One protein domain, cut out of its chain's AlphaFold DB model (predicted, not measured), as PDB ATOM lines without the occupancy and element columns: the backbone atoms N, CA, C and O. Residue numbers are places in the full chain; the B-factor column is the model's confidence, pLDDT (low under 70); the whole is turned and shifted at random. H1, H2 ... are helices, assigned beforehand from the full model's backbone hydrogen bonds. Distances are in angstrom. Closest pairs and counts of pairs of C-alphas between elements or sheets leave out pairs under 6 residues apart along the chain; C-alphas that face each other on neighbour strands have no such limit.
ATOM      1  N   PRO A  10      63.694 -28.393  43.584       38.03
ATOM      2  CA  PRO A  10      63.322 -29.763  43.204       38.03
ATOM      3  C   PRO A  10      61.808 -30.012  43.280       38.03
ATOM      4  O   PRO A  10      61.242 -30.755  42.477       38.03
ATOM      5  N   ILE A  11      61.128 -29.347  44.220       48.28
ATOM      6  CA  ILE A  11      59.670 -29.419  44.386       48.28
ATOM      7  C   ILE A  11      58.960 -28.682  43.238       48.28
ATOM      8  O   ILE A  11      57.956 -29.165  42.720       48.28
ATOM      9  N   ALA A  12      59.490 -27.541  42.794       49.62
ATOM     10  CA  ALA A  12      58.958 -26.811  41.643       49.62
ATOM     11  C   ALA A  12      59.122 -27.595  40.326       49.62
ATOM     12  O   ALA A  12      58.169 -27.705  39.560       49.62
ATOM     13  N   ALA A  13      60.290 -28.205  40.098       48.84
ATOM     14  CA  ALA A  13      60.548 -29.002  38.897       48.84
ATOM     15  C   ALA A  13      59.667 -30.263  38.823       48.84
ATOM     16  O   ALA A  13      59.098 -30.570  37.779       48.84
ATOM     17  N   THR A  14      59.490 -30.972  39.943       54.12
ATOM     18  CA  THR A  14      58.601 -32.149  39.993       54.12
ATOM     19  C   THR A  14      57.135 -31.779  39.774       54.12
ATOM     20  O   THR A  14      56.424 -32.516  39.094       54.12
ATOM     21  N   ARG A  15      56.683 -30.618  40.266       61.03
ATOM     22  CA  ARG A  15      55.341 -30.092  39.966       61.03
ATOM     23  C   ARG A  15      55.150 -29.778  38.482       61.03
ATOM     24  O   ARG A  15      54.129 -30.167  37.935       61.03
ATOM     25  N   GLN A  16      56.135 -29.164  37.831       59.38
ATOM     26  CA  GLN A  16      56.072 -28.854  36.399       59.38
ATOM     27  C   GLN A  16      55.988 -30.122  35.530       59.38
ATOM     28  O   GLN A  16      55.250 -30.164  34.549       59.38
ATOM     29  N   VAL A  17      56.703 -31.187  35.908       57.69
ATOM     30  CA  VAL A  17      56.621 -32.486  35.218       57.69
ATOM     31  C   VAL A  17      55.248 -33.140  35.414       57.69
ATOM     32  O   VAL A  17      54.690 -33.688  34.464       57.69
ATOM     33  N   VAL A  18      54.678 -33.064  36.621       66.62
ATOM     34  CA  VAL A  18      53.312 -33.545  36.890       66.62
ATOM     35  C   VAL A  18      52.281 -32.762  36.072       66.62
ATOM     36  O   VAL A  18      51.423 -33.374  35.446       66.62
ATOM     37  N   GLU A  19      52.400 -31.435  36.009       70.69
ATOM     38  CA  GLU A  19      51.527 -30.564  35.211       70.69
ATOM     39  C   GLU A  19      51.568 -30.902  33.718       70.69
ATOM     40  O   GLU A  19      50.529 -30.985  33.060       70.69
ATOM     41  N   MET A  20      52.765 -31.145  33.184       65.56
ATOM     42  CA  MET A  20      52.958 -31.527  31.789       65.56
ATOM     43  C   MET A  20      52.240 -32.843  31.471       65.56
ATOM     44  O   MET A  20      51.493 -32.910  30.496       65.56
ATOM     45  N   PHE A  21      52.407 -33.877  32.302       70.44
ATOM     46  CA  PHE A  21      51.738 -35.163  32.073       70.44
ATOM     47  C   PHE A  21      50.236 -35.125  32.368       70.44
ATOM     48  O   PHE A  21      49.475 -35.849  31.729       70.44
ATOM     49  N   ALA A  22      49.786 -34.262  33.280       77.44
ATOM     50  CA  ALA A  22      48.365 -33.993  33.479       77.44
ATOM     51  C   ALA A  22      47.758 -33.333  32.231       77.44
ATOM     52  O   ALA A  22      46.703 -33.740  31.755       77.44
ATOM     53  N   THR A  23      48.463 -32.369  31.642       75.25
ATOM     54  CA  THR A  23      48.051 -31.739  30.382       75.25
ATOM     55  C   THR A  23      48.010 -32.763  29.248       75.25
ATOM     56  O   THR A  23      47.028 -32.825  28.513       75.25
ATOM     57  N   GLU A  24      49.027 -33.621  29.137       71.88
ATOM     58  CA  GLU A  24      49.064 -34.681  28.124       71.88
ATOM     59  C   GLU A  24      47.878 -35.652  28.270       71.88
ATOM     60  O   GLU A  24      47.182 -35.927  27.295       71.88
ATOM     61  N   ALA A  25      47.588 -36.115  29.490       79.31
ATOM     62  CA  ALA A  25      46.474 -37.026  29.746       79.31
ATOM     63  C   ALA A  25      45.108 -36.384  29.464       79.31
ATOM     64  O   ALA A  25      44.225 -37.050  28.922       79.31
ATOM     65  N   LEU A  26      44.946 -35.093  29.765       81.94
ATOM     66  CA  LEU A  26      43.732 -34.344  29.437       81.94
ATOM     67  C   LEU A  26      43.526 -34.241  27.918       81.94
ATOM     68  O   LEU A  26      42.425 -34.475  27.423       81.94
ATOM     69  N   LEU A  27      44.590 -33.941  27.170       80.12
ATOM     70  CA  LEU A  27      44.546 -33.860  25.708       80.12
ATOM     71  C   LEU A  27      44.328 -35.224  25.049       80.12
ATOM     72  O   LEU A  27      43.656 -35.308  24.020       80.12
ATOM     73  N   ALA A  28      44.859 -36.291  25.644       76.88
ATOM     74  CA  ALA A  28      44.631 -37.651  25.186       76.88
ATOM     75  C   ALA A  28      43.177 -38.093  25.394       76.88
ATOM     76  O   ALA A  28      42.576 -38.659  24.480       76.88
ATOM     77  N   LEU A  29      42.591 -37.767  26.549       84.25
ATOM     78  CA  LEU A  29      41.176 -38.003  26.840       84.25
ATOM     79  C   LEU A  29      40.270 -37.247  25.860       84.25
ATOM     80  O   LEU A  29      39.348 -37.820  25.288       84.25
ATOM     81  N   ASP A  30      40.584 -35.981  25.605       85.75
ATOM     82  CA  ASP A  30      39.883 -35.146  24.635       85.75
ATOM     83  C   ASP A  30      40.038 -35.668  23.189       85.75
ATOM     84  O   ASP A  30      39.080 -35.693  22.415       85.75
ATOM     85  N   LYS A  31      41.222 -36.164  22.801       82.44
ATOM     86  CA  LYS A  31      41.412 -36.841  21.503       82.44
ATOM     87  C   LYS A  31      40.589 -38.128  21.421       82.44
ATOM     88  O   LYS A  31      40.014 -38.390  20.366       82.44
ATOM     89  N   TYR A  32      40.535 -38.921  22.493       84.44
ATOM     90  CA  TYR A  32      39.707 -40.127  22.553       84.44
ATOM     91  C   TYR A  32      38.231 -39.776  22.368       84.44
ATOM     92  O   TYR A  32      37.595 -40.321  21.469       84.44
ATOM     93  N   GLU A  33      37.716 -38.800  23.118       86.19
ATOM     94  CA  GLU A  33      36.332 -38.350  22.980       86.19
ATOM     95  C   GLU A  33      36.039 -37.905  21.536       86.19
ATOM     96  O   GLU A  33      35.057 -38.335  20.931       86.19
ATOM     97  N   ARG A  34      36.924 -37.095  20.937       85.00
ATOM     98  CA  ARG A  34      36.784 -36.615  19.551       85.00
ATOM     99  C   ARG A  34      36.929 -37.706  18.489       85.00
ATOM    100  O   ARG A  34      36.471 -37.493  17.370       85.00
ATOM    101  N   SER A  35      37.546 -38.841  18.816       83.75
ATOM    102  CA  SER A  35      37.642 -39.992  17.909       83.75
ATOM    103  C   SER A  35      36.332 -40.775  17.794       83.75
ATOM    104  O   SER A  35      36.138 -41.496  16.816       83.75
ATOM    105  N   LEU A  36      35.421 -40.607  18.758       84.38
ATOM    106  CA  LEU A  36      34.101 -41.226  18.734       84.38
ATOM    107  C   LEU A  36      33.169 -40.488  17.754       84.38
ATOM    108  O   LEU A  36      33.259 -39.257  17.635       84.38
ATOM    109  N   PRO A  37      32.238 -41.197  17.085       85.50
ATOM    110  CA  PRO A  37      31.267 -40.577  16.187       85.50
ATOM    111  C   PRO A  37      30.516 -39.427  16.872       85.50
ATOM    112  O   PRO A  37      30.151 -39.514  18.047       85.50
ATOM    113  N   ALA A  38      30.318 -38.314  16.163       80.31
ATOM    114  CA  ALA A  38      29.681 -37.121  16.731       80.31
ATOM    115  C   ALA A  38      28.200 -37.349  17.090       80.31
ATOM    116  O   ALA A  38      27.676 -36.692  17.983       80.31
ATOM    117  N   ASP A  39      27.553 -38.288  16.405       83.12
ATOM    118  CA  ASP A  39      26.160 -38.704  16.548       83.12
ATOM    119  C   ASP A  39      25.959 -39.864  17.540       83.12
ATOM    120  O   ASP A  39      24.820 -40.253  17.805       83.12
ATOM    121  N   ALA A  40      27.036 -40.403  18.123       84.62
ATOM    122  CA  ALA A  40      26.938 -41.464  19.118       84.62
ATOM    123  C   ALA A  40      26.287 -40.945  20.413       84.62
ATOM    124  O   ALA A  40      26.845 -40.114  21.137       84.62
ATOM    125  N   THR A  41      25.100 -41.469  20.723       83.50
ATOM    126  CA  THR A  41      24.305 -41.105  21.909       83.50
ATOM    127  C   THR A  41      24.965 -41.509  23.226       83.50
ATOM    128  O   THR A  41      24.696 -40.911  24.259       83.50
ATOM    129  N   ASP A  42      25.842 -42.507  23.193       89.38
ATOM    130  CA  ASP A  42      26.576 -43.060  24.332       89.38
ATOM    131  C   ASP A  42      28.028 -42.557  24.411       89.38
ATOM    132  O   ASP A  42      28.813 -43.035  25.227       89.38
ATOM    133  N   ARG A  43      28.403 -41.558  23.601       88.56
ATOM    134  CA  ARG A  43      29.768 -41.011  23.547       88.56
ATOM    135  C   ARG A  43      30.299 -40.554  24.908       88.56
ATOM    136  O   ARG A  43      31.461 -40.814  25.233       88.56
ATOM    137  N   GLY A  44      29.456 -39.891  25.699       88.75
ATOM    138  CA  GLY A  44      29.805 -39.490  27.062       88.75
ATOM    139  C   GLY A  44      30.095 -40.705  27.941       88.75
ATOM    140  O   GLY A  44      31.114 -40.749  28.630       88.75
ATOM    141  N   GLN A  45      29.249 -41.735  27.860       91.31
ATOM    142  CA  GLN A  45      29.410 -42.962  28.636       91.31
ATOM    143  C   GLN A  45      30.674 -43.729  28.238       91.31
ATOM    144  O   GLN A  45      31.451 -44.112  29.104       91.31
ATOM    145  N   GLN A  46      30.953 -43.879  26.941       90.31
ATOM    146  CA  GLN A  46      32.169 -44.549  26.468       90.31
ATOM    147  C   GLN A  46      33.449 -43.830  26.922       90.31
ATOM    148  O   GLN A  46      34.460 -44.471  27.215       90.31
ATOM    149  N   THR A  47      33.419 -42.497  26.990       90.62
ATOM    150  CA  THR A  47      34.538 -41.676  27.481       90.62
ATOM    151  C   THR A  47      34.720 -41.833  28.989       90.62
ATOM    152  O   THR A  47      35.845 -42.038  29.451       90.62
ATOM    153  N   ALA A  48      33.619 -41.825  29.745       90.31
ATOM    154  CA  ALA A  48      33.612 -42.083  31.183       90.31
ATOM    155  C   ALA A  48      34.142 -43.486  31.506       90.31
ATOM    156  O   ALA A  48      35.095 -43.622  32.271       90.31
ATOM    157  N   ASP A  49      33.599 -44.521  30.867       91.00
ATOM    158  CA  ASP A  49      33.985 -45.914  31.087       91.00
ATOM    159  C   ASP A  49      35.474 -46.127  30.804       91.00
ATOM    160  O   ASP A  49      36.165 -46.831  31.550       91.00
ATOM    161  N   ARG A  50      36.000 -45.491  29.747       89.75
ATOM    162  CA  ARG A  50      37.412 -45.630  29.389       89.75
ATOM    163  C   ARG A  50      38.338 -44.927  30.369       89.75
ATOM    164  O   ARG A  50      39.340 -45.520  30.774       89.75
ATOM    165  N   LEU A  51      37.990 -43.716  30.804       90.38
ATOM    166  CA  LEU A  51      38.739 -43.043  31.860       90.38
ATOM    167  C   LEU A  51      38.680 -43.849  33.164       90.38
ATOM    168  O   LEU A  51      39.724 -44.131  33.746       90.38
ATOM    169  N   ALA A  52      37.491 -44.285  33.587       88.38
ATOM    170  CA  ALA A  52      37.284 -45.065  34.805       88.38
ATOM    171  C   ALA A  52      38.071 -46.383  34.795       88.38
ATOM    172  O   ALA A  52      38.627 -46.779  35.823       88.38
ATOM    173  N   HIS A  53      38.148 -47.054  33.644       86.25
ATOM    174  CA  HIS A  53      38.951 -48.260  33.462       86.25
ATOM    175  C   HIS A  53      40.429 -48.009  33.781       86.25
ATOM    176  O   HIS A  53      40.980 -48.657  34.675       86.25
ATOM    177  N   TRP A  54      41.056 -47.043  33.103       81.44
ATOM    178  CA  TRP A  54      42.472 -46.732  33.307       81.44
ATOM    179  C   TRP A  54      42.749 -46.147  34.690       81.44
ATOM    180  O   TRP A  54      43.746 -46.497  35.321       81.44
ATOM    181  N   TRP A  55      41.837 -45.321  35.203       83.44
ATOM    182  CA  TRP A  55      41.938 -44.727  36.532       83.44
ATOM    183  C   TRP A  55      42.002 -45.792  37.630       83.44
ATOM    184  O   TRP A  55      42.900 -45.767  38.477       83.44
ATOM    185  N   LYS A  56      41.093 -46.777  37.572       79.25
ATOM    186  CA  LYS A  56      41.068 -47.922  38.493       79.25
ATOM    187  C   LYS A  56      42.282 -48.824  38.301       79.25
ATOM    188  O   LYS A  56      42.895 -49.232  39.285       79.25
ATOM    189  N   GLN A  57      42.647 -49.121  37.054       77.38
ATOM    190  CA  GLN A  57      43.779 -49.997  36.743       77.38
ATOM    191  C   GLN A  57      45.106 -49.441  37.277       77.38
ATOM    192  O   GLN A  57      45.920 -50.198  37.805       77.38
ATOM    193  N   LEU A  58      45.305 -48.126  37.177       69.38
ATOM    194  CA  LEU A  58      46.525 -47.439  37.607       69.38
ATOM    195  C   LEU A  58      46.475 -46.958  39.066       69.38
ATOM    196  O   LEU A  58      47.471 -46.430  39.557       69.38
ATOM    197  N   LYS A  59      45.347 -47.153  39.769       72.06
ATOM    198  CA  LYS A  59      45.115 -46.677  41.147       72.06
ATOM    199  C   LYS A  59      45.406 -45.182  41.306       72.06
ATOM    200  O   LYS A  59      46.089 -44.754  42.237       72.06
ATOM    201  N   MET A  60      44.886 -44.384  40.376       77.06
ATOM    202  CA  MET A  60      45.175 -42.948  40.290       77.06
ATOM    203  C   MET A  60      44.743 -42.158  41.533       77.06
ATOM    204  O   MET A  60      45.362 -41.138  41.836       77.06
ATOM    205  N   ASP A  61      43.768 -42.656  42.301       74.56
ATOM    206  CA  ASP A  61      43.357 -42.068  43.584       74.56
ATOM    207  C   ASP A  61      44.539 -41.926  44.554       74.56
ATOM    208  O   ASP A  61      44.669 -40.921  45.249       74.56
ATOM    209  N   ASP A  62      45.456 -42.898  44.563       65.62
ATOM    210  CA  ASP A  62      46.635 -42.883  45.429       65.62
ATOM    211  C   ASP A  62      47.708 -41.910  44.927       65.62
ATOM    212  O   ASP A  62      48.402 -41.290  45.734       65.62
ATOM    213  N   ALA A  63      47.817 -41.745  43.606       60.19
ATOM    214  CA  ALA A  63      48.774 -40.849  42.961       60.19
ATOM    215  C   ALA A  63      48.360 -39.370  43.083       60.19
ATOM    216  O   ALA A  63      49.204 -38.489  43.259       60.19
ATOM    217  N   LEU A  64      47.055 -39.089  43.042       64.06
ATOM    218  CA  LEU A  64      46.500 -37.734  43.086       64.06
ATOM    219  C   LEU A  64      45.935 -37.337  44.460       64.06
ATOM    220  O   LEU A  64      45.398 -36.239  44.599       64.06
ATOM    221  N   ARG A  65      46.155 -38.152  45.506       56.34
ATOM    222  CA  ARG A  65      45.756 -37.917  46.917       56.34
ATOM    223  C   ARG A  65      46.114 -36.534  47.488       56.34
ATOM    224  O   ARG A  65      45.572 -36.140  48.514       56.34
ATOM    225  N   GLY A  66      47.040 -35.812  46.858       51.38
ATOM    226  CA  GLY A  66      47.471 -34.468  47.248       51.38
ATOM    227  C   GLY A  66      46.734 -33.304  46.575       51.38
ATOM    228  O   GLY A  66      47.024 -32.171  46.950       51.38
ATOM    229  N   GLY A  67      45.836 -33.568  45.611       52.47
ATOM    230  CA  GLY A  67      44.945 -32.621  44.918       52.47
ATOM    231  C   GLY A  67      45.339 -31.146  45.024       52.47
ATOM    232  O   GLY A  67      44.666 -30.371  45.716       52.47
ATOM    233  N   GLY A  68      46.451 -30.757  44.397       49.50
ATOM    234  CA  GLY A  68      47.051 -29.470  44.715       49.50
ATOM    235  C   GLY A  68      48.103 -29.000  43.731       49.50
ATOM    236  O   GLY A  68      49.297 -29.175  43.967       49.50
ATOM    237  N   GLY A  69      47.652 -28.268  42.720       61.81
ATOM    238  CA  GLY A  69      48.484 -27.218  42.151       61.81
ATOM    239  C   GLY A  69      47.932 -26.623  40.875       61.81
ATOM    240  O   GLY A  69      47.769 -25.410  40.807       61.81
ATOM    241  N   THR A  70      47.660 -27.474  39.887       70.88
ATOM    242  CA  THR A  70      47.573 -27.023  38.494       70.88
ATOM    243  C   THR A  70      46.192 -27.221  37.888       70.88
ATOM    244  O   THR A  70      45.414 -28.068  38.330       70.88
ATOM    245  N   ASP A  71      45.877 -26.409  36.885       74.75
ATOM    246  CA  ASP A  71      44.579 -26.408  36.210       74.75
ATOM    247  C   ASP A  71      44.287 -27.779  35.575       74.75
ATOM    248  O   ASP A  71      43.204 -28.329  35.755       74.75
ATOM    249  N   ALA A  72      45.283 -28.398  34.931       77.94
ATOM    250  CA  ALA A  72      45.134 -29.711  34.303       77.94
ATOM    251  C   ALA A  72      44.852 -30.835  35.320       77.94
ATOM    252  O   ALA A  72      43.990 -31.678  35.077       77.94
ATOM    253  N   GLU A  73      45.523 -30.837  36.481       81.88
ATOM    254  CA  GLU A  73      45.242 -31.802  37.558       81.88
ATOM    255  C   GLU A  73      43.818 -31.638  38.108       81.88
ATOM    256  O   GLU A  73      43.153 -32.630  38.401       81.88
ATOM    257  N   GLN A  74      43.337 -30.397  38.241       80.94
ATOM    258  CA  GLN A  74      41.986 -30.113  38.733       80.94
ATOM    259  C   GLN A  74      40.910 -30.588  37.752       80.94
ATOM    260  O   GLN A  74      39.929 -31.204  38.172       80.94
ATOM    261  N   ILE A  75      41.109 -30.342  36.456       84.75
ATOM    262  CA  ILE A  75      40.186 -30.790  35.410       84.75
ATOM    263  C   ILE A  75      40.182 -32.319  35.324       84.75
ATOM    264  O   ILE A  75      39.111 -32.917  35.293       84.75
ATOM    265  N   LEU A  76      41.350 -32.970  35.358       86.31
ATOM    266  CA  LEU A  76      41.441 -34.434  35.342       86.31
ATOM    267  C   LEU A  76      40.806 -35.085  36.570       86.31
ATOM    268  O   LEU A  76      40.104 -36.082  36.429       86.31
ATOM    269  N   ALA A  77      41.027 -34.528  37.763       85.62
ATOM    270  CA  ALA A  77      40.372 -35.014  38.973       85.62
ATOM    271  C   ALA A  77      38.849 -34.904  38.843       85.62
ATOM    272  O   ALA A  77      38.132 -35.854  39.142       85.62
ATOM    273  N   LYS A  78      38.352 -33.783  38.307       87.38
ATOM    274  CA  LYS A  78      36.916 -33.608  38.097       87.38
ATOM    275  C   LYS A  78      36.354 -34.545  37.023       87.38
ATOM    276  O   LYS A  78      35.249 -35.058  37.182       87.38
ATOM    277  N   ALA A  79      37.107 -34.791  35.954       89.31
ATOM    278  CA  ALA A  79      36.753 -35.766  34.930       89.31
ATOM    279  C   ALA A  79      36.664 -37.184  35.515       89.31
ATOM    280  O   ALA A  79      35.733 -37.920  35.198       89.31
ATOM    281  N   ALA A  80      37.586 -37.550  36.411       89.25
ATOM    282  CA  ALA A  80      37.553 -38.826  37.114       89.25
ATOM    283  C   ALA A  80      36.364 -38.938  38.075       89.25
ATOM    284  O   ALA A  80      35.697 -39.968  38.066       89.25
ATOM    285  N   ASP A  81      36.051 -37.882  38.836       88.94
ATOM    286  CA  ASP A  81      34.862 -37.844  39.700       88.94
ATOM    287  C   ASP A  81      33.589 -38.134  38.890       88.94
ATOM    288  O   ASP A  81      32.783 -38.971  39.282       88.94
ATOM    289  N   LEU A  82      33.436 -37.487  37.729       88.75
ATOM    290  CA  LEU A  82      32.298 -37.697  36.831       88.75
ATOM    291  C   LEU A  82      32.292 -39.098  36.206       88.75
ATOM    292  O   LEU A  82      31.227 -39.682  36.036       88.75
ATOM    293  N   ALA A  83      33.460 -39.641  35.856       90.25
ATOM    294  CA  ALA A  83      33.577 -40.970  35.255       90.25
ATOM    295  C   ALA A  83      33.323 -42.116  36.246       90.25
ATOM    296  O   ALA A  83      32.908 -43.204  35.851       90.25
ATOM    297  N   LEU A  84      33.625 -41.899  37.526       87.25
ATOM    298  CA  LEU A  84      33.481 -42.895  38.585       87.25
ATOM    299  C   LEU A  84      32.131 -42.811  39.306       87.25
ATOM    300  O   LEU A  84      31.806 -43.739  40.050       87.25
ATOM    301  N   ASP A  85      31.364 -41.739  39.094       88.81
ATOM    302  CA  ASP A  85      30.049 -41.544  39.697       88.81
ATOM    303  C   ASP A  85      29.015 -42.528  39.109       88.81
ATOM    304  O   ASP A  85      28.648 -42.415  37.936       88.81
ATOM    305  N   PRO A  86      28.493 -43.480  39.907       85.06
ATOM    306  CA  PRO A  86      27.487 -44.433  39.442       85.06
ATOM    307  C   PRO A  86      26.142 -43.779  39.084       85.06
ATOM    308  O   PRO A  86      25.296 -44.435  38.472       85.06
ATOM    309  N   HIS A  87      25.918 -42.523  39.475       87.81
ATOM    310  CA  HIS A  87      24.702 -41.764  39.183       87.81
ATOM    311  C   HIS A  87      24.840 -40.846  37.965       87.81
ATOM    312  O   HIS A  87      23.855 -40.233  37.550       87.81
ATOM    313  N   ASN A  88      26.028 -40.760  37.363       85.75
ATOM    314  CA  ASN A  88      26.242 -39.939  36.184       85.75
ATOM    315  C   ASN A  88      25.845 -40.688  34.902       85.75
ATOM    316  O   ASN A  88      26.667 -41.316  34.238       85.75
ATOM    317  N   HIS A  89      24.563 -40.601  34.551       80.69
ATOM    318  CA  HIS A  89      24.005 -41.228  33.347       80.69
ATOM    319  C   HIS A  89      24.327 -40.477  32.044       80.69
ATOM    320  O   HIS A  89      24.139 -41.030  30.963       80.69
ATOM    321  N   GLU A  90      24.788 -39.228  32.134       81.88
ATOM    322  CA  GLU A  90      25.185 -38.413  30.976       81.88
ATOM    323  C   GLU A  90      26.622 -38.736  30.518       81.88
ATOM    324  O   GLU A  90      27.004 -38.465  29.374       81.88
ATOM    325  N   GLY A  91      27.406 -39.378  31.392       88.19
ATOM    326  CA  GLY A  91      28.792 -39.749  31.149       88.19
ATOM    327  C   GLY A  91      29.744 -38.554  31.235       88.19
ATOM    328  O   GLY A  91      29.533 -37.613  31.998       88.19
ATOM    329  N   LEU A  92      30.845 -38.601  30.491       88.94
ATOM    330  CA  LEU A  92      31.914 -37.611  30.565       88.94
ATOM    331  C   LEU A  92      32.067 -36.842  29.252       88.94
ATOM    332  O   LEU A  92      32.346 -37.429  28.207       88.94
ATOM    333  N   ARG A  93      31.975 -35.514  29.350       88.94
ATOM    334  CA  ARG A  93      32.494 -34.561  28.366       88.94
ATOM    335  C   ARG A  93      33.651 -33.801  28.985       88.94
ATOM    336  O   ARG A  93      33.532 -33.313  30.114       88.94
ATOM    337  N   VAL A  94      34.772 -33.708  28.275       85.25
ATOM    338  CA  VAL A  94      35.966 -33.063  28.840       85.25
ATOM    339  C   VAL A  94      35.697 -31.574  29.095       85.25
ATOM    340  O   VAL A  94      36.111 -31.044  30.128       85.25
ATOM    341  N   GLU A  95      34.942 -30.909  28.217       86.75
ATOM    342  CA  GLU A  95      34.528 -29.510  28.368       86.75
ATOM    343  C   GLU A  95      33.691 -29.275  29.638       86.75
ATOM    344  O   GLU A  95      33.943 -28.313  30.369       86.75
ATOM    345  N   ASP A  96      32.753 -30.173  29.952       86.19
ATOM    346  CA  ASP A  96      31.911 -30.063  31.149       86.19
ATOM    347  C   ASP A  96      32.732 -30.276  32.423       86.19
ATOM    348  O   ASP A  96      32.569 -29.553  33.410       86.19
ATOM    349  N   ALA A  97      33.678 -31.222  32.395       85.56
ATOM    350  CA  ALA A  97      34.623 -31.417  33.489       85.56
ATOM    351  C   ALA A  97      35.470 -30.157  33.732       85.56
ATOM    352  O   ALA A  97      35.670 -29.766  34.884       85.56
ATOM    353  N   ALA A  98      35.913 -29.481  32.665       84.69
ATOM    354  CA  ALA A  98      36.662 -28.232  32.767       84.69
ATOM    355  C   ALA A  98      35.819 -27.091  33.358       84.69
ATOM    356  O   ALA A  98      36.263 -26.404  34.284       84.69
ATOM    357  N   ALA A  99      34.578 -26.929  32.890       83.31
ATOM    358  CA  ALA A  99      33.651 -25.927  33.411       83.31
ATOM    359  C   ALA A  99      33.334 -26.152  34.901       83.31
ATOM    360  O   ALA A  99      33.379 -25.212  35.701       83.31
ATOM    361  N   GLN A 100      33.077 -27.401  35.305       82.75
ATOM    362  CA  GLN A 100      32.800 -27.726  36.703       82.75
ATOM    363  C   GLN A 100      34.042 -27.593  37.597       82.75
ATOM    364  O   GLN A 100      33.920 -27.151  38.740       82.75
ATOM    365  N   ALA A 101      35.236 -27.935  37.100       79.94
ATOM    366  CA  ALA A 101      36.485 -27.727  37.835       79.94
ATOM    367  C   ALA A 101      36.712 -26.236  38.123       79.94
ATOM    368  O   ALA A 101      37.008 -25.870  39.263       79.94
ATOM    369  N   LYS A 102      36.475 -25.374  37.126       78.25
ATOM    370  CA  LYS A 102      36.548 -23.915  37.266       78.25
ATOM    371  C   LYS A 102      35.566 -23.383  38.313       78.25
ATOM    372  O   LYS A 102      35.982 -22.713  39.255       78.25
ATOM    373  N   MET A 103      34.289 -23.758  38.203       77.38
ATOM    374  CA  MET A 103      33.247 -23.364  39.161       77.38
ATOM    375  C   MET A 103      33.584 -23.809  40.594       77.38
ATOM    376  O   MET A 103      33.357 -23.078  41.559       77.38
ATOM    377  N   MET A 104      34.150 -25.008  40.749       73.44
ATOM    378  CA  MET A 104      34.508 -25.550  42.058       73.44
ATOM    379  C   MET A 104      35.766 -24.894  42.649       73.44
ATOM    380  O   MET A 104      35.861 -24.772  43.873       73.44
ATOM    381  N   ALA A 105      36.710 -24.447  41.814       69.06
ATOM    382  CA  ALA A 105      37.862 -23.654  42.241       69.06
ATOM    383  C   ALA A 105      37.426 -22.278  42.775       69.06
ATOM    384  O   ALA A 105      37.829 -21.913  43.883       69.06
ATOM    385  N   ASP A 106      36.525 -21.598  42.052       71.56
ATOM    386  CA  ASP A 106      35.922 -20.322  42.462       71.56
ATOM    387  C   ASP A 106      35.205 -20.449  43.811       71.56
ATOM    388  O   ASP A 106      35.463 -19.689  44.745       71.56
ATOM    389  N   PHE A 107      34.352 -21.469  43.956       73.69
ATOM    390  CA  PHE A 107      33.599 -21.701  45.190       73.69
ATOM    391  C   PHE A 107      34.499 -22.007  46.399       73.69
ATOM    392  O   PHE A 107      34.184 -21.638  47.530       73.69
ATOM    393  N   ARG A 108      35.634 -22.683  46.181       67.50
ATOM    394  CA  ARG A 108      36.585 -23.059  47.243       67.50
ATOM    395  C   ARG A 108      37.624 -21.972  47.542       67.50
ATOM    396  O   ARG A 108      38.527 -22.231  48.340       67.50
ATOM    397  N   GLY A 109      37.534 -20.796  46.912       56.09
ATOM    398  CA  GLY A 109      38.495 -19.701  47.085       56.09
ATOM    399  C   GLY A 109      39.925 -20.075  46.674       56.09
ATOM    400  O   GLY A 109      40.889 -19.539  47.221       56.09
ATOM    401  N   ARG A 110      40.071 -21.045  45.765       60.53
ATOM    402  CA  ARG A 110      41.358 -21.437  45.174       60.53
ATOM    403  C   ARG A 110      41.625 -20.578  43.932       60.53
ATOM    404  O   ARG A 110      40.680 -19.996  43.405       60.53
ATOM    405  N   PRO A 111      42.877 -20.497  43.445       57.12
ATOM    406  CA  PRO A 111      43.142 -19.915  42.135       57.12
ATOM    407  C   PRO A 111      42.254 -20.605  41.099       57.12
ATOM    408  O   PRO A 111      42.325 -21.826  40.936       57.12
ATOM    409  N   THR A 112      41.372 -19.831  40.473       56.22
ATOM    410  CA  THR A 112      40.478 -20.298  39.419       56.22
ATOM    411  C   THR A 112      41.311 -20.854  38.280       56.22
ATOM    412  O   THR A 112      42.248 -20.185  37.840       56.22
ATOM    413  N   ALA A 113      40.948 -22.032  37.771       55.38
ATOM    414  CA  ALA A 113      41.546 -22.517  36.539       55.38
ATOM    415  C   ALA A 113      41.273 -21.500  35.421       55.38
ATOM    416  O   ALA A 113      40.117 -21.235  35.070       55.38
ATOM    417  N   MET A 114      42.333 -20.860  34.927       61.41
ATOM    418  CA  MET A 114      42.221 -19.797  33.922       61.41
ATOM    419  C   MET A 114      42.172 -20.371  32.510       61.41
ATOM    420  O   MET A 114      41.639 -19.714  31.619       61.41
ATOM    421  N   LYS A 115      42.704 -21.583  32.330       65.94
ATOM    422  CA  LYS A 115      42.865 -22.235  31.030       65.94
ATOM    423  C   LYS A 115      41.696 -23.158  30.710       65.94
ATOM    424  O   LYS A 115      41.284 -23.963  31.549       65.94
ATOM    425  N   ASP A 116      41.204 -23.075  29.480       68.88
ATOM    426  CA  ASP A 116      40.307 -24.078  28.910       68.88
ATOM    427  C   ASP A 116      41.084 -25.148  28.111       68.88
ATOM    428  O   ASP A 116      42.306 -25.094  27.949       68.88
ATOM    429  N   ILE A 117      40.379 -26.159  27.597       71.69
ATOM    430  CA  ILE A 117      40.990 -27.239  26.801       71.69
ATOM    431  C   ILE A 117      41.624 -26.697  25.511       71.69
ATOM    432  O   ILE A 117      42.634 -27.230  25.045       71.69
ATOM    433  N   ALA A 118      41.065 -25.640  24.917       73.25
ATOM    434  CA  ALA A 118      41.607 -25.037  23.705       73.25
ATOM    435  C   ALA A 118      42.931 -24.305  23.979       73.25
ATOM    436  O   ALA A 118      43.842 -24.363  23.147       73.25
ATOM    437  N   ASP A 119      43.072 -23.678  25.144       71.19
ATOM    438  CA  ASP A 119      44.320 -23.095  25.622       71.19
ATOM    439  C   ASP A 119      45.375 -24.185  25.846       71.19
ATOM    440  O   ASP A 119      46.478 -24.069  25.311       71.19
ATOM    441  N   PHE A 120      45.025 -25.303  26.498       65.81
ATOM    442  CA  PHE A 120      45.942 -26.443  26.647       65.81
ATOM    443  C   PHE A 120      46.386 -27.027  25.303       65.81
ATOM    444  O   PHE A 120      47.570 -27.307  25.119       65.81
ATOM    445  N   ARG A 121      45.477 -27.168  24.327       65.50
ATOM    446  CA  ARG A 121      45.833 -27.613  22.964       65.50
ATOM    447  C   ARG A 121      46.823 -26.650  22.305       65.50
ATOM    448  O   ARG A 121      47.774 -27.096  21.665       65.50
ATOM    449  N   ARG A 122      46.605 -25.338  22.445       64.25
ATOM    450  CA  ARG A 122      47.456 -24.296  21.849       64.25
ATOM    451  C   ARG A 122      48.836 -24.263  22.493       64.25
ATOM    452  O   ARG A 122      49.833 -24.228  21.777       64.25
ATOM    453  N   GLU A 123      48.898 -24.305  23.819       59.94
ATOM    454  CA  GLU A 123      50.153 -24.331  24.572       59.94
ATOM    455  C   GLU A 123      50.943 -25.609  24.286       59.94
ATOM    456  O   GLU A 123      52.126 -25.530  23.960       59.94
ATOM    457  N   PHE A 124      50.285 -26.771  24.298       59.72
ATOM    458  CA  PHE A 124      50.924 -28.041  23.966       59.72
ATOM    459  C   PHE A 124      51.403 -28.074  22.511       59.72
ATOM    460  O   PHE A 124      52.515 -28.510  22.237       59.72
ATOM    461  N   GLY A 125      50.617 -27.551  21.567       52.44
ATOM    462  CA  GLY A 125      51.036 -27.408  20.172       52.44
ATOM    463  C   GLY A 125      52.211 -26.441  19.994       52.44
ATOM    464  O   GLY A 125      53.123 -26.714  19.223       52.44
ATOM    465  N   THR A 126      52.246 -25.341  20.744       52.06
ATOM    466  CA  THR A 126      53.352 -24.371  20.688       52.06
ATOM    467  C   THR A 126      54.630 -24.940  21.307       52.06
ATOM    468  O   THR A 126      55.720 -24.710  20.791       52.06
ATOM    469  N   ALA A 127      54.504 -25.709  22.391       47.84
ATOM    470  CA  ALA A 127      55.633 -26.295  23.105       47.84
ATOM    471  C   ALA A 127      56.140 -27.614  22.483       47.84
ATOM    472  O   ALA A 127      57.330 -27.909  22.578       47.84
ATOM    473  N   TYR A 128      55.266 -28.398  21.836       47.09
ATOM    474  CA  TYR A 128      55.548 -29.784  21.422       47.09
ATOM    475  C   TYR A 128      55.051 -30.156  20.008       47.09
ATOM    476  O   TYR A 128      55.322 -31.261  19.528       47.09
ATOM    477  N   GLY A 129      54.342 -29.262  19.309       38.81
ATOM    478  CA  GLY A 129      53.550 -29.544  18.097       38.81
ATOM    479  C   GLY A 129      54.306 -29.856  16.801       38.81
ATOM    480  O   GLY A 129      53.699 -29.842  15.736       38.81
ATOM    481  N   GLY A 130      55.598 -30.173  16.862       41.66
ATOM    482  CA  GLY A 130      56.370 -30.685  15.719       41.66
ATOM    483  C   GLY A 130      57.175 -31.955  16.014       41.66
ATOM    484  O   GLY A 130      57.800 -32.508  15.110       41.66
ATOM    485  N   THR A 131      57.200 -32.422  17.267       38.69
ATOM    486  CA  THR A 131      58.214 -33.374  17.762       38.69
ATOM    487  C   THR A 131      57.690 -34.440  18.725       38.69
ATOM    488  O   THR A 131      58.436 -35.370  19.028       38.69
ATOM    489  N   ALA A 132      56.437 -34.370  19.180       45.81
ATOM    490  CA  ALA A 132      55.839 -35.435  19.984       45.81
ATOM    491  C   ALA A 132      55.295 -36.555  19.083       45.81
ATOM    492  O   ALA A 132      54.519 -36.294  18.162       45.81
ATOM    493  N   ASP A 133      55.711 -37.800  19.332       50.25
ATOM    494  CA  ASP A 133      55.092 -38.974  18.711       50.25
ATOM    495  C   ASP A 133      53.784 -39.243  19.441       50.25
ATOM    496  O   ASP A 133      53.764 -39.816  20.527       50.25
ATOM    497  N   VAL A 134      52.692 -38.718  18.890       54.38
ATOM    498  CA  VAL A 134      51.360 -38.935  19.445       54.38
ATOM    499  C   VAL A 134      50.865 -40.285  18.925       54.38
ATOM    500  O   VAL A 134      50.740 -40.428  17.705       54.38
ATOM    501  N   PRO A 135      50.535 -41.253  19.803       58.25
ATOM    502  CA  PRO A 135      49.991 -42.535  19.375       58.25
ATOM    503  C   PRO A 135      48.777 -42.370  18.453       58.25
ATOM    504  O   PRO A 135      47.980 -41.424  18.584       58.25
ATOM    505  N   ALA A 136      48.630 -43.298  17.505       59.88
ATOM    506  CA  ALA A 136      47.559 -43.257  16.513       59.88
ATOM    507  C   ALA A 136      46.176 -43.340  17.181       59.88
ATOM    508  O   ALA A 136      45.267 -42.589  16.819       59.88
ATOM    509  N   SER A 137      46.047 -44.181  18.213       69.62
ATOM    510  CA  SER A 137      44.829 -44.330  19.009       69.62
ATOM    511  C   SER A 137      44.783 -43.336  20.170       69.62
ATOM    512  O   SER A 137      45.735 -43.214  20.943       69.62
ATOM    513  N   GLY A 138      43.650 -42.640  20.330       69.44
ATOM    514  CA  GLY A 138      43.415 -41.765  21.486       69.44
ATOM    515  C   GLY A 138      43.407 -42.527  22.813       69.44
ATOM    516  O   GLY A 138      43.877 -42.012  23.819       69.44
ATOM    517  N   ASP A 139      42.956 -43.781  22.797       73.50
ATOM    518  CA  ASP A 139      42.933 -44.637  23.981       73.50
ATOM    519  C   ASP A 139      44.337 -45.067  24.426       73.50
ATOM    520  O   ASP A 139      44.691 -45.003  25.601       73.50
ATOM    521  N   GLU A 140      45.175 -45.460  23.469       70.69
ATOM    522  CA  GLU A 140      46.566 -45.803  23.754       70.69
ATOM    523  C   GLU A 140      47.318 -44.589  24.308       70.69
ATOM    524  O   GLU A 140      48.053 -44.690  25.293       70.69
ATOM    525  N   TRP A 141      47.076 -43.413  23.720       76.75
ATOM    526  CA  TRP A 141      47.647 -42.174  24.221       76.75
ATOM    527  C   TRP A 141      47.168 -41.854  25.641       76.75
ATOM    528  O   TRP A 141      47.977 -41.447  26.477       76.75
ATOM    529  N   LEU A 142      45.890 -42.094  25.947       74.38
ATOM    530  CA  LEU A 142      45.326 -41.898  27.282       74.38
ATOM    531  C   LEU A 142      46.001 -42.816  28.307       74.38
ATOM    532  O   LEU A 142      46.454 -42.347  29.352       74.38
ATOM    533  N   ALA A 143      46.147 -44.101  27.979       71.88
ATOM    534  CA  ALA A 143      46.810 -45.086  28.828       71.88
ATOM    535  C   ALA A 143      48.269 -44.707  29.136       71.88
ATOM    536  O   ALA A 143      48.698 -44.711  30.297       71.88
ATOM    537  N   GLN A 144      49.035 -44.341  28.103       68.88
ATOM    538  CA  GLN A 144      50.433 -43.932  28.247       68.88
ATOM    539  C   GLN A 144      50.558 -42.653  29.084       68.88
ATOM    540  O   GLN A 144      51.389 -42.590  29.994       68.88
ATOM    541  N   SER A 145      49.709 -41.660  28.822       69.06
ATOM    542  CA  SER A 145      49.750 -40.366  29.509       69.06
ATOM    543  C   SER A 145      49.396 -40.493  30.991       69.06
ATOM    544  O   SER A 145      50.124 -39.984  31.843       69.06
ATOM    545  N   LEU A 146      48.348 -41.257  31.330       70.06
ATOM    546  CA  LEU A 146      47.987 -41.538  32.725       70.06
ATOM    547  C   LEU A 146      49.079 -42.334  33.450       70.06
ATOM    548  O   LEU A 146      49.372 -42.067  34.614       70.06
ATOM    549  N   THR A 147      49.748 -43.261  32.760       67.81
ATOM    550  CA  THR A 147      50.879 -44.012  33.326       67.81
ATOM    551  C   THR A 147      52.060 -43.091  33.653       67.81
ATOM    552  O   THR A 147      52.655 -43.200  34.730       67.81
ATOM    553  N   ARG A 148      52.404 -42.154  32.758       66.31
ATOM    554  CA  ARG A 148      53.460 -41.155  33.002       66.31
ATOM    555  C   ARG A 148      53.085 -40.217  34.150       66.31
ATOM    556  O   ARG A 148      53.920 -39.966  35.019       66.31
ATOM    557  N   LEU A 149      51.824 -39.781  34.212       71.00
ATOM    558  CA  LEU A 149      51.300 -38.960  35.304       71.00
ATOM    559  C   LEU A 149      51.376 -39.675  36.661       71.00
ATOM    560  O   LEU A 149      51.813 -39.072  37.643       71.00
ATOM    561  N   ALA A 150      51.007 -40.958  36.724       62.66
ATOM    562  CA  ALA A 150      51.106 -41.761  37.941       62.66
ATOM    563  C   ALA A 150      52.558 -41.838  38.441       62.66
ATOM    564  O   ALA A 150      52.836 -41.574  39.612       62.66
ATOM    565  N   ARG A 151      53.504 -42.119  37.535       61.16
ATOM    566  CA  ARG A 151      54.944 -42.180  37.841       61.16
ATOM    567  C   ARG A 151      55.482 -40.835  38.332       61.16
ATOM    568  O   ARG A 151      56.179 -40.787  39.343       61.16
ATOM    569  N   ALA A 152      55.132 -39.741  37.657       62.12
ATOM    570  CA  ALA A 152      55.555 -38.398  38.051       62.12
ATOM    571  C   ALA A 152      54.983 -37.986  39.415       62.12
ATOM    572  O   ALA A 152      55.699 -37.426  40.244       62.12
ATOM    573  N   SER A 153      53.718 -38.319  39.678       62.91
ATOM    574  CA  SER A 153      53.065 -38.055  40.964       62.91
ATOM    575  C   SER A 153      53.715 -38.832  42.111       62.91
ATOM    576  O   SER A 153      53.946 -38.270  43.180       62.91
ATOM    577  N   LEU A 154      54.099 -40.091  41.878       61.50
ATOM    578  CA  LEU A 154      54.861 -40.886  42.844       61.50
ATOM    579  C   LEU A 154      56.239 -40.276  43.125       61.50
ATOM    580  O   LEU A 154      56.621 -40.140  44.285       61.50
ATOM    581  N   LEU A 155      56.969 -39.857  42.086       56.34
ATOM    582  CA  LEU A 155      58.263 -39.185  42.244       56.34
ATOM    583  C   LEU A 155      58.128 -37.873  43.026       56.34
ATOM    584  O   LEU A 155      58.915 -37.624  43.940       56.34
ATOM    585  N   ARG A 156      57.103 -37.063  42.731       60.09
ATOM    586  CA  ARG A 156      56.777 -35.855  43.503       60.09
ATOM    587  C   ARG A 156      56.542 -36.200  44.969       60.09
ATOM    588  O   ARG A 156      57.100 -35.531  45.834       60.09
ATOM    589  N   ASP A 157      55.747 -37.223  45.263       58.25
ATOM    590  CA  ASP A 157      55.437 -37.630  46.635       58.25
ATOM    591  C   ASP A 157      56.684 -38.148  47.374       58.25
ATOM    592  O   ASP A 157      56.880 -37.805  48.539       58.25
ATOM    593  N   VAL A 158      57.576 -38.882  46.700       56.00
ATOM    594  CA  VAL A 158      58.870 -39.329  47.251       56.00
ATOM    595  C   VAL A 158      59.794 -38.144  47.554       56.00
ATOM    596  O   VAL A 158      60.374 -38.079  48.641       56.00
ATOM    597  N   VAL A 159      59.902 -37.183  46.631       52.00
ATOM    598  CA  VAL A 159      60.725 -35.970  46.790       52.00
ATOM    599  C   VAL A 159      60.153 -35.046  47.869       52.00
ATOM    600  O   VAL A 159      60.903 -34.493  48.669       52.00
ATOM    601  N   THR A 160      58.827 -34.908  47.934       54.47
ATOM    602  CA  THR A 160      58.138 -34.009  48.875       54.47
ATOM    603  C   THR A 160      58.088 -34.589  50.290       54.47
ATOM    604  O   THR A 160      58.235 -33.845  51.256       54.47
ATOM    605  N   ARG A 161      57.887 -35.908  50.437       50.16
ATOM    606  CA  ARG A 161      57.782 -36.578  51.748       50.16
ATOM    607  C   ARG A 161      59.117 -37.096  52.286       50.16
ATOM    608  O   ARG A 161      59.173 -37.461  53.453       50.16
ATOM    609  N   GLY A 162      60.176 -37.094  51.472       37.47
ATOM    610  CA  GLY A 162      61.552 -37.376  51.881       37.47
ATOM    611  C   GLY A 162      61.779 -38.803  52.392       37.47
ATOM    612  O   GLY A 162      61.616 -39.062  53.575       37.47
ATOM    613  N   ALA A 163      62.203 -39.717  51.512       35.44
ATOM    614  CA  ALA A 163      63.003 -40.935  51.769       35.44
ATOM    615  C   ALA A 163      62.712 -41.854  52.993       35.44
ATOM    616  O   ALA A 163      63.531 -42.717  53.301       35.44
ATOM    617  N   LYS A 164      61.575 -41.741  53.688       31.39
ATOM    618  CA  LYS A 164      61.195 -42.626  54.811       31.39
ATOM    619  C   LYS A 164      59.764 -43.163  54.724       31.39
ATOM    620  O   LYS A 164      59.213 -43.599  55.728       31.39
ATOM    621  N   ALA A 165      59.144 -43.147  53.547       31.66
ATOM    622  CA  ALA A 165      57.916 -43.906  53.338       31.66
ATOM    623  C   ALA A 165      58.300 -45.328  52.913       31.66
ATOM    624  O   ALA A 165      58.951 -45.508  51.884       31.66
ATOM    625  N   GLU A 166      57.931 -46.326  53.716       33.09
ATOM    626  CA  GLU A 166      58.062 -47.742  53.380       33.09
ATOM    627  C   GLU A 166      57.240 -48.041  52.115       33.09
ATOM    628  O   GLU A 166      56.048 -48.333  52.160       33.09
TER     629      GLU A 166
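What this domain is: This is residues 10 to 166 of the 307 residues of an uncharacterized protein of Kribbella soli (UniProt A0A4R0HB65). Two long helices, H1 and H7, lie side by side, run opposite ways and make the longest axis, and H2 joins them at steeper tilts. H1 is in the middle of the contacts: H4 packs on it at a steep tilt of 50 degrees, H6 crosses it at 64 degrees, and H5 packs on H4 and reaches H1 with residue 94 alone. The printed part has 157 residues with seven named helices, H1 to H7 in chain order, and no named strand; the class is all helix. The whole is compact, with a radius of gyration of the C-alphas of 15.3 A and spans of 51 by 38 by 31 A.

Where its parts are: H1 covers residues 10 to 35, 37.5 A long, beginning at C-alpha 10 at (63.322, -29.763, 43.204). H2 covers residues 43 to 58, 22.8 A long, and H3 residues 60 to 63, 4.9 A long. H4, residues 71 to 84, is 20.0 A long, and H5, residues 94 to 107, is 20.1 A long, beginning at C-alpha 94 at (35.966, -33.063, 28.840). H6, residues 117 to 128, is 15.7 A long. H7, residues 138 to 161, is 33.9 A long and ends at C-alpha 161 at (57.782, -36.578, 51.748).

How they stand to each other: H1 is the hub, touching five other helices, and H1, H2 and H7 form a bundle, helices set side by side. H1 and H2 are a helical hairpin, touching with H1 residues 29 to 33 alone, closest at the C-alphas of Glu 33 and Thr 47, 5.9 A; the tilt of 37 degrees is only just steep. H4 touches H1 with residues 72 to 76 alone, Thr 23 and Ala 72 having the closest C-alphas, 5.3 A apart. H4 and H2 touch and are about perpendicular at 78 degrees, with the C-alphas of Ala 48 and Ala 83 closest at 4.2 A. H5 touches H4, closest at the C-alphas of Ala 79 and Ala 97, 5.1 A. H6 touches H1, closest at the C-alphas of Thr 23 and Phe 120, 6.8 A. H7 touches H1 at a shallow tilt of 18 degrees, opposite ways, with the C-alphas of Tyr 32 and Gly 138 closest at 4.2 A. H7 also touches H3, closest at the C-alphas of Ala 63 and Ser 153, 5.5 A. In H1, H2, H4, H5, H6 and H7 every O i to N i+4 pair is within hydrogen-bond range; H3 is too short for such a pair.

The domain as a whole: The C-alphas farthest apart, of Asp 39 and Lys 164, are 52.0 A apart. The printed part has no cut; the link from H2 to H3 is tight, and no link is long. The mean pLDDT of the printed part is 70.6, and 69 residues are under 70, among them 10 to 18, 120 to 138 and 150 to 166.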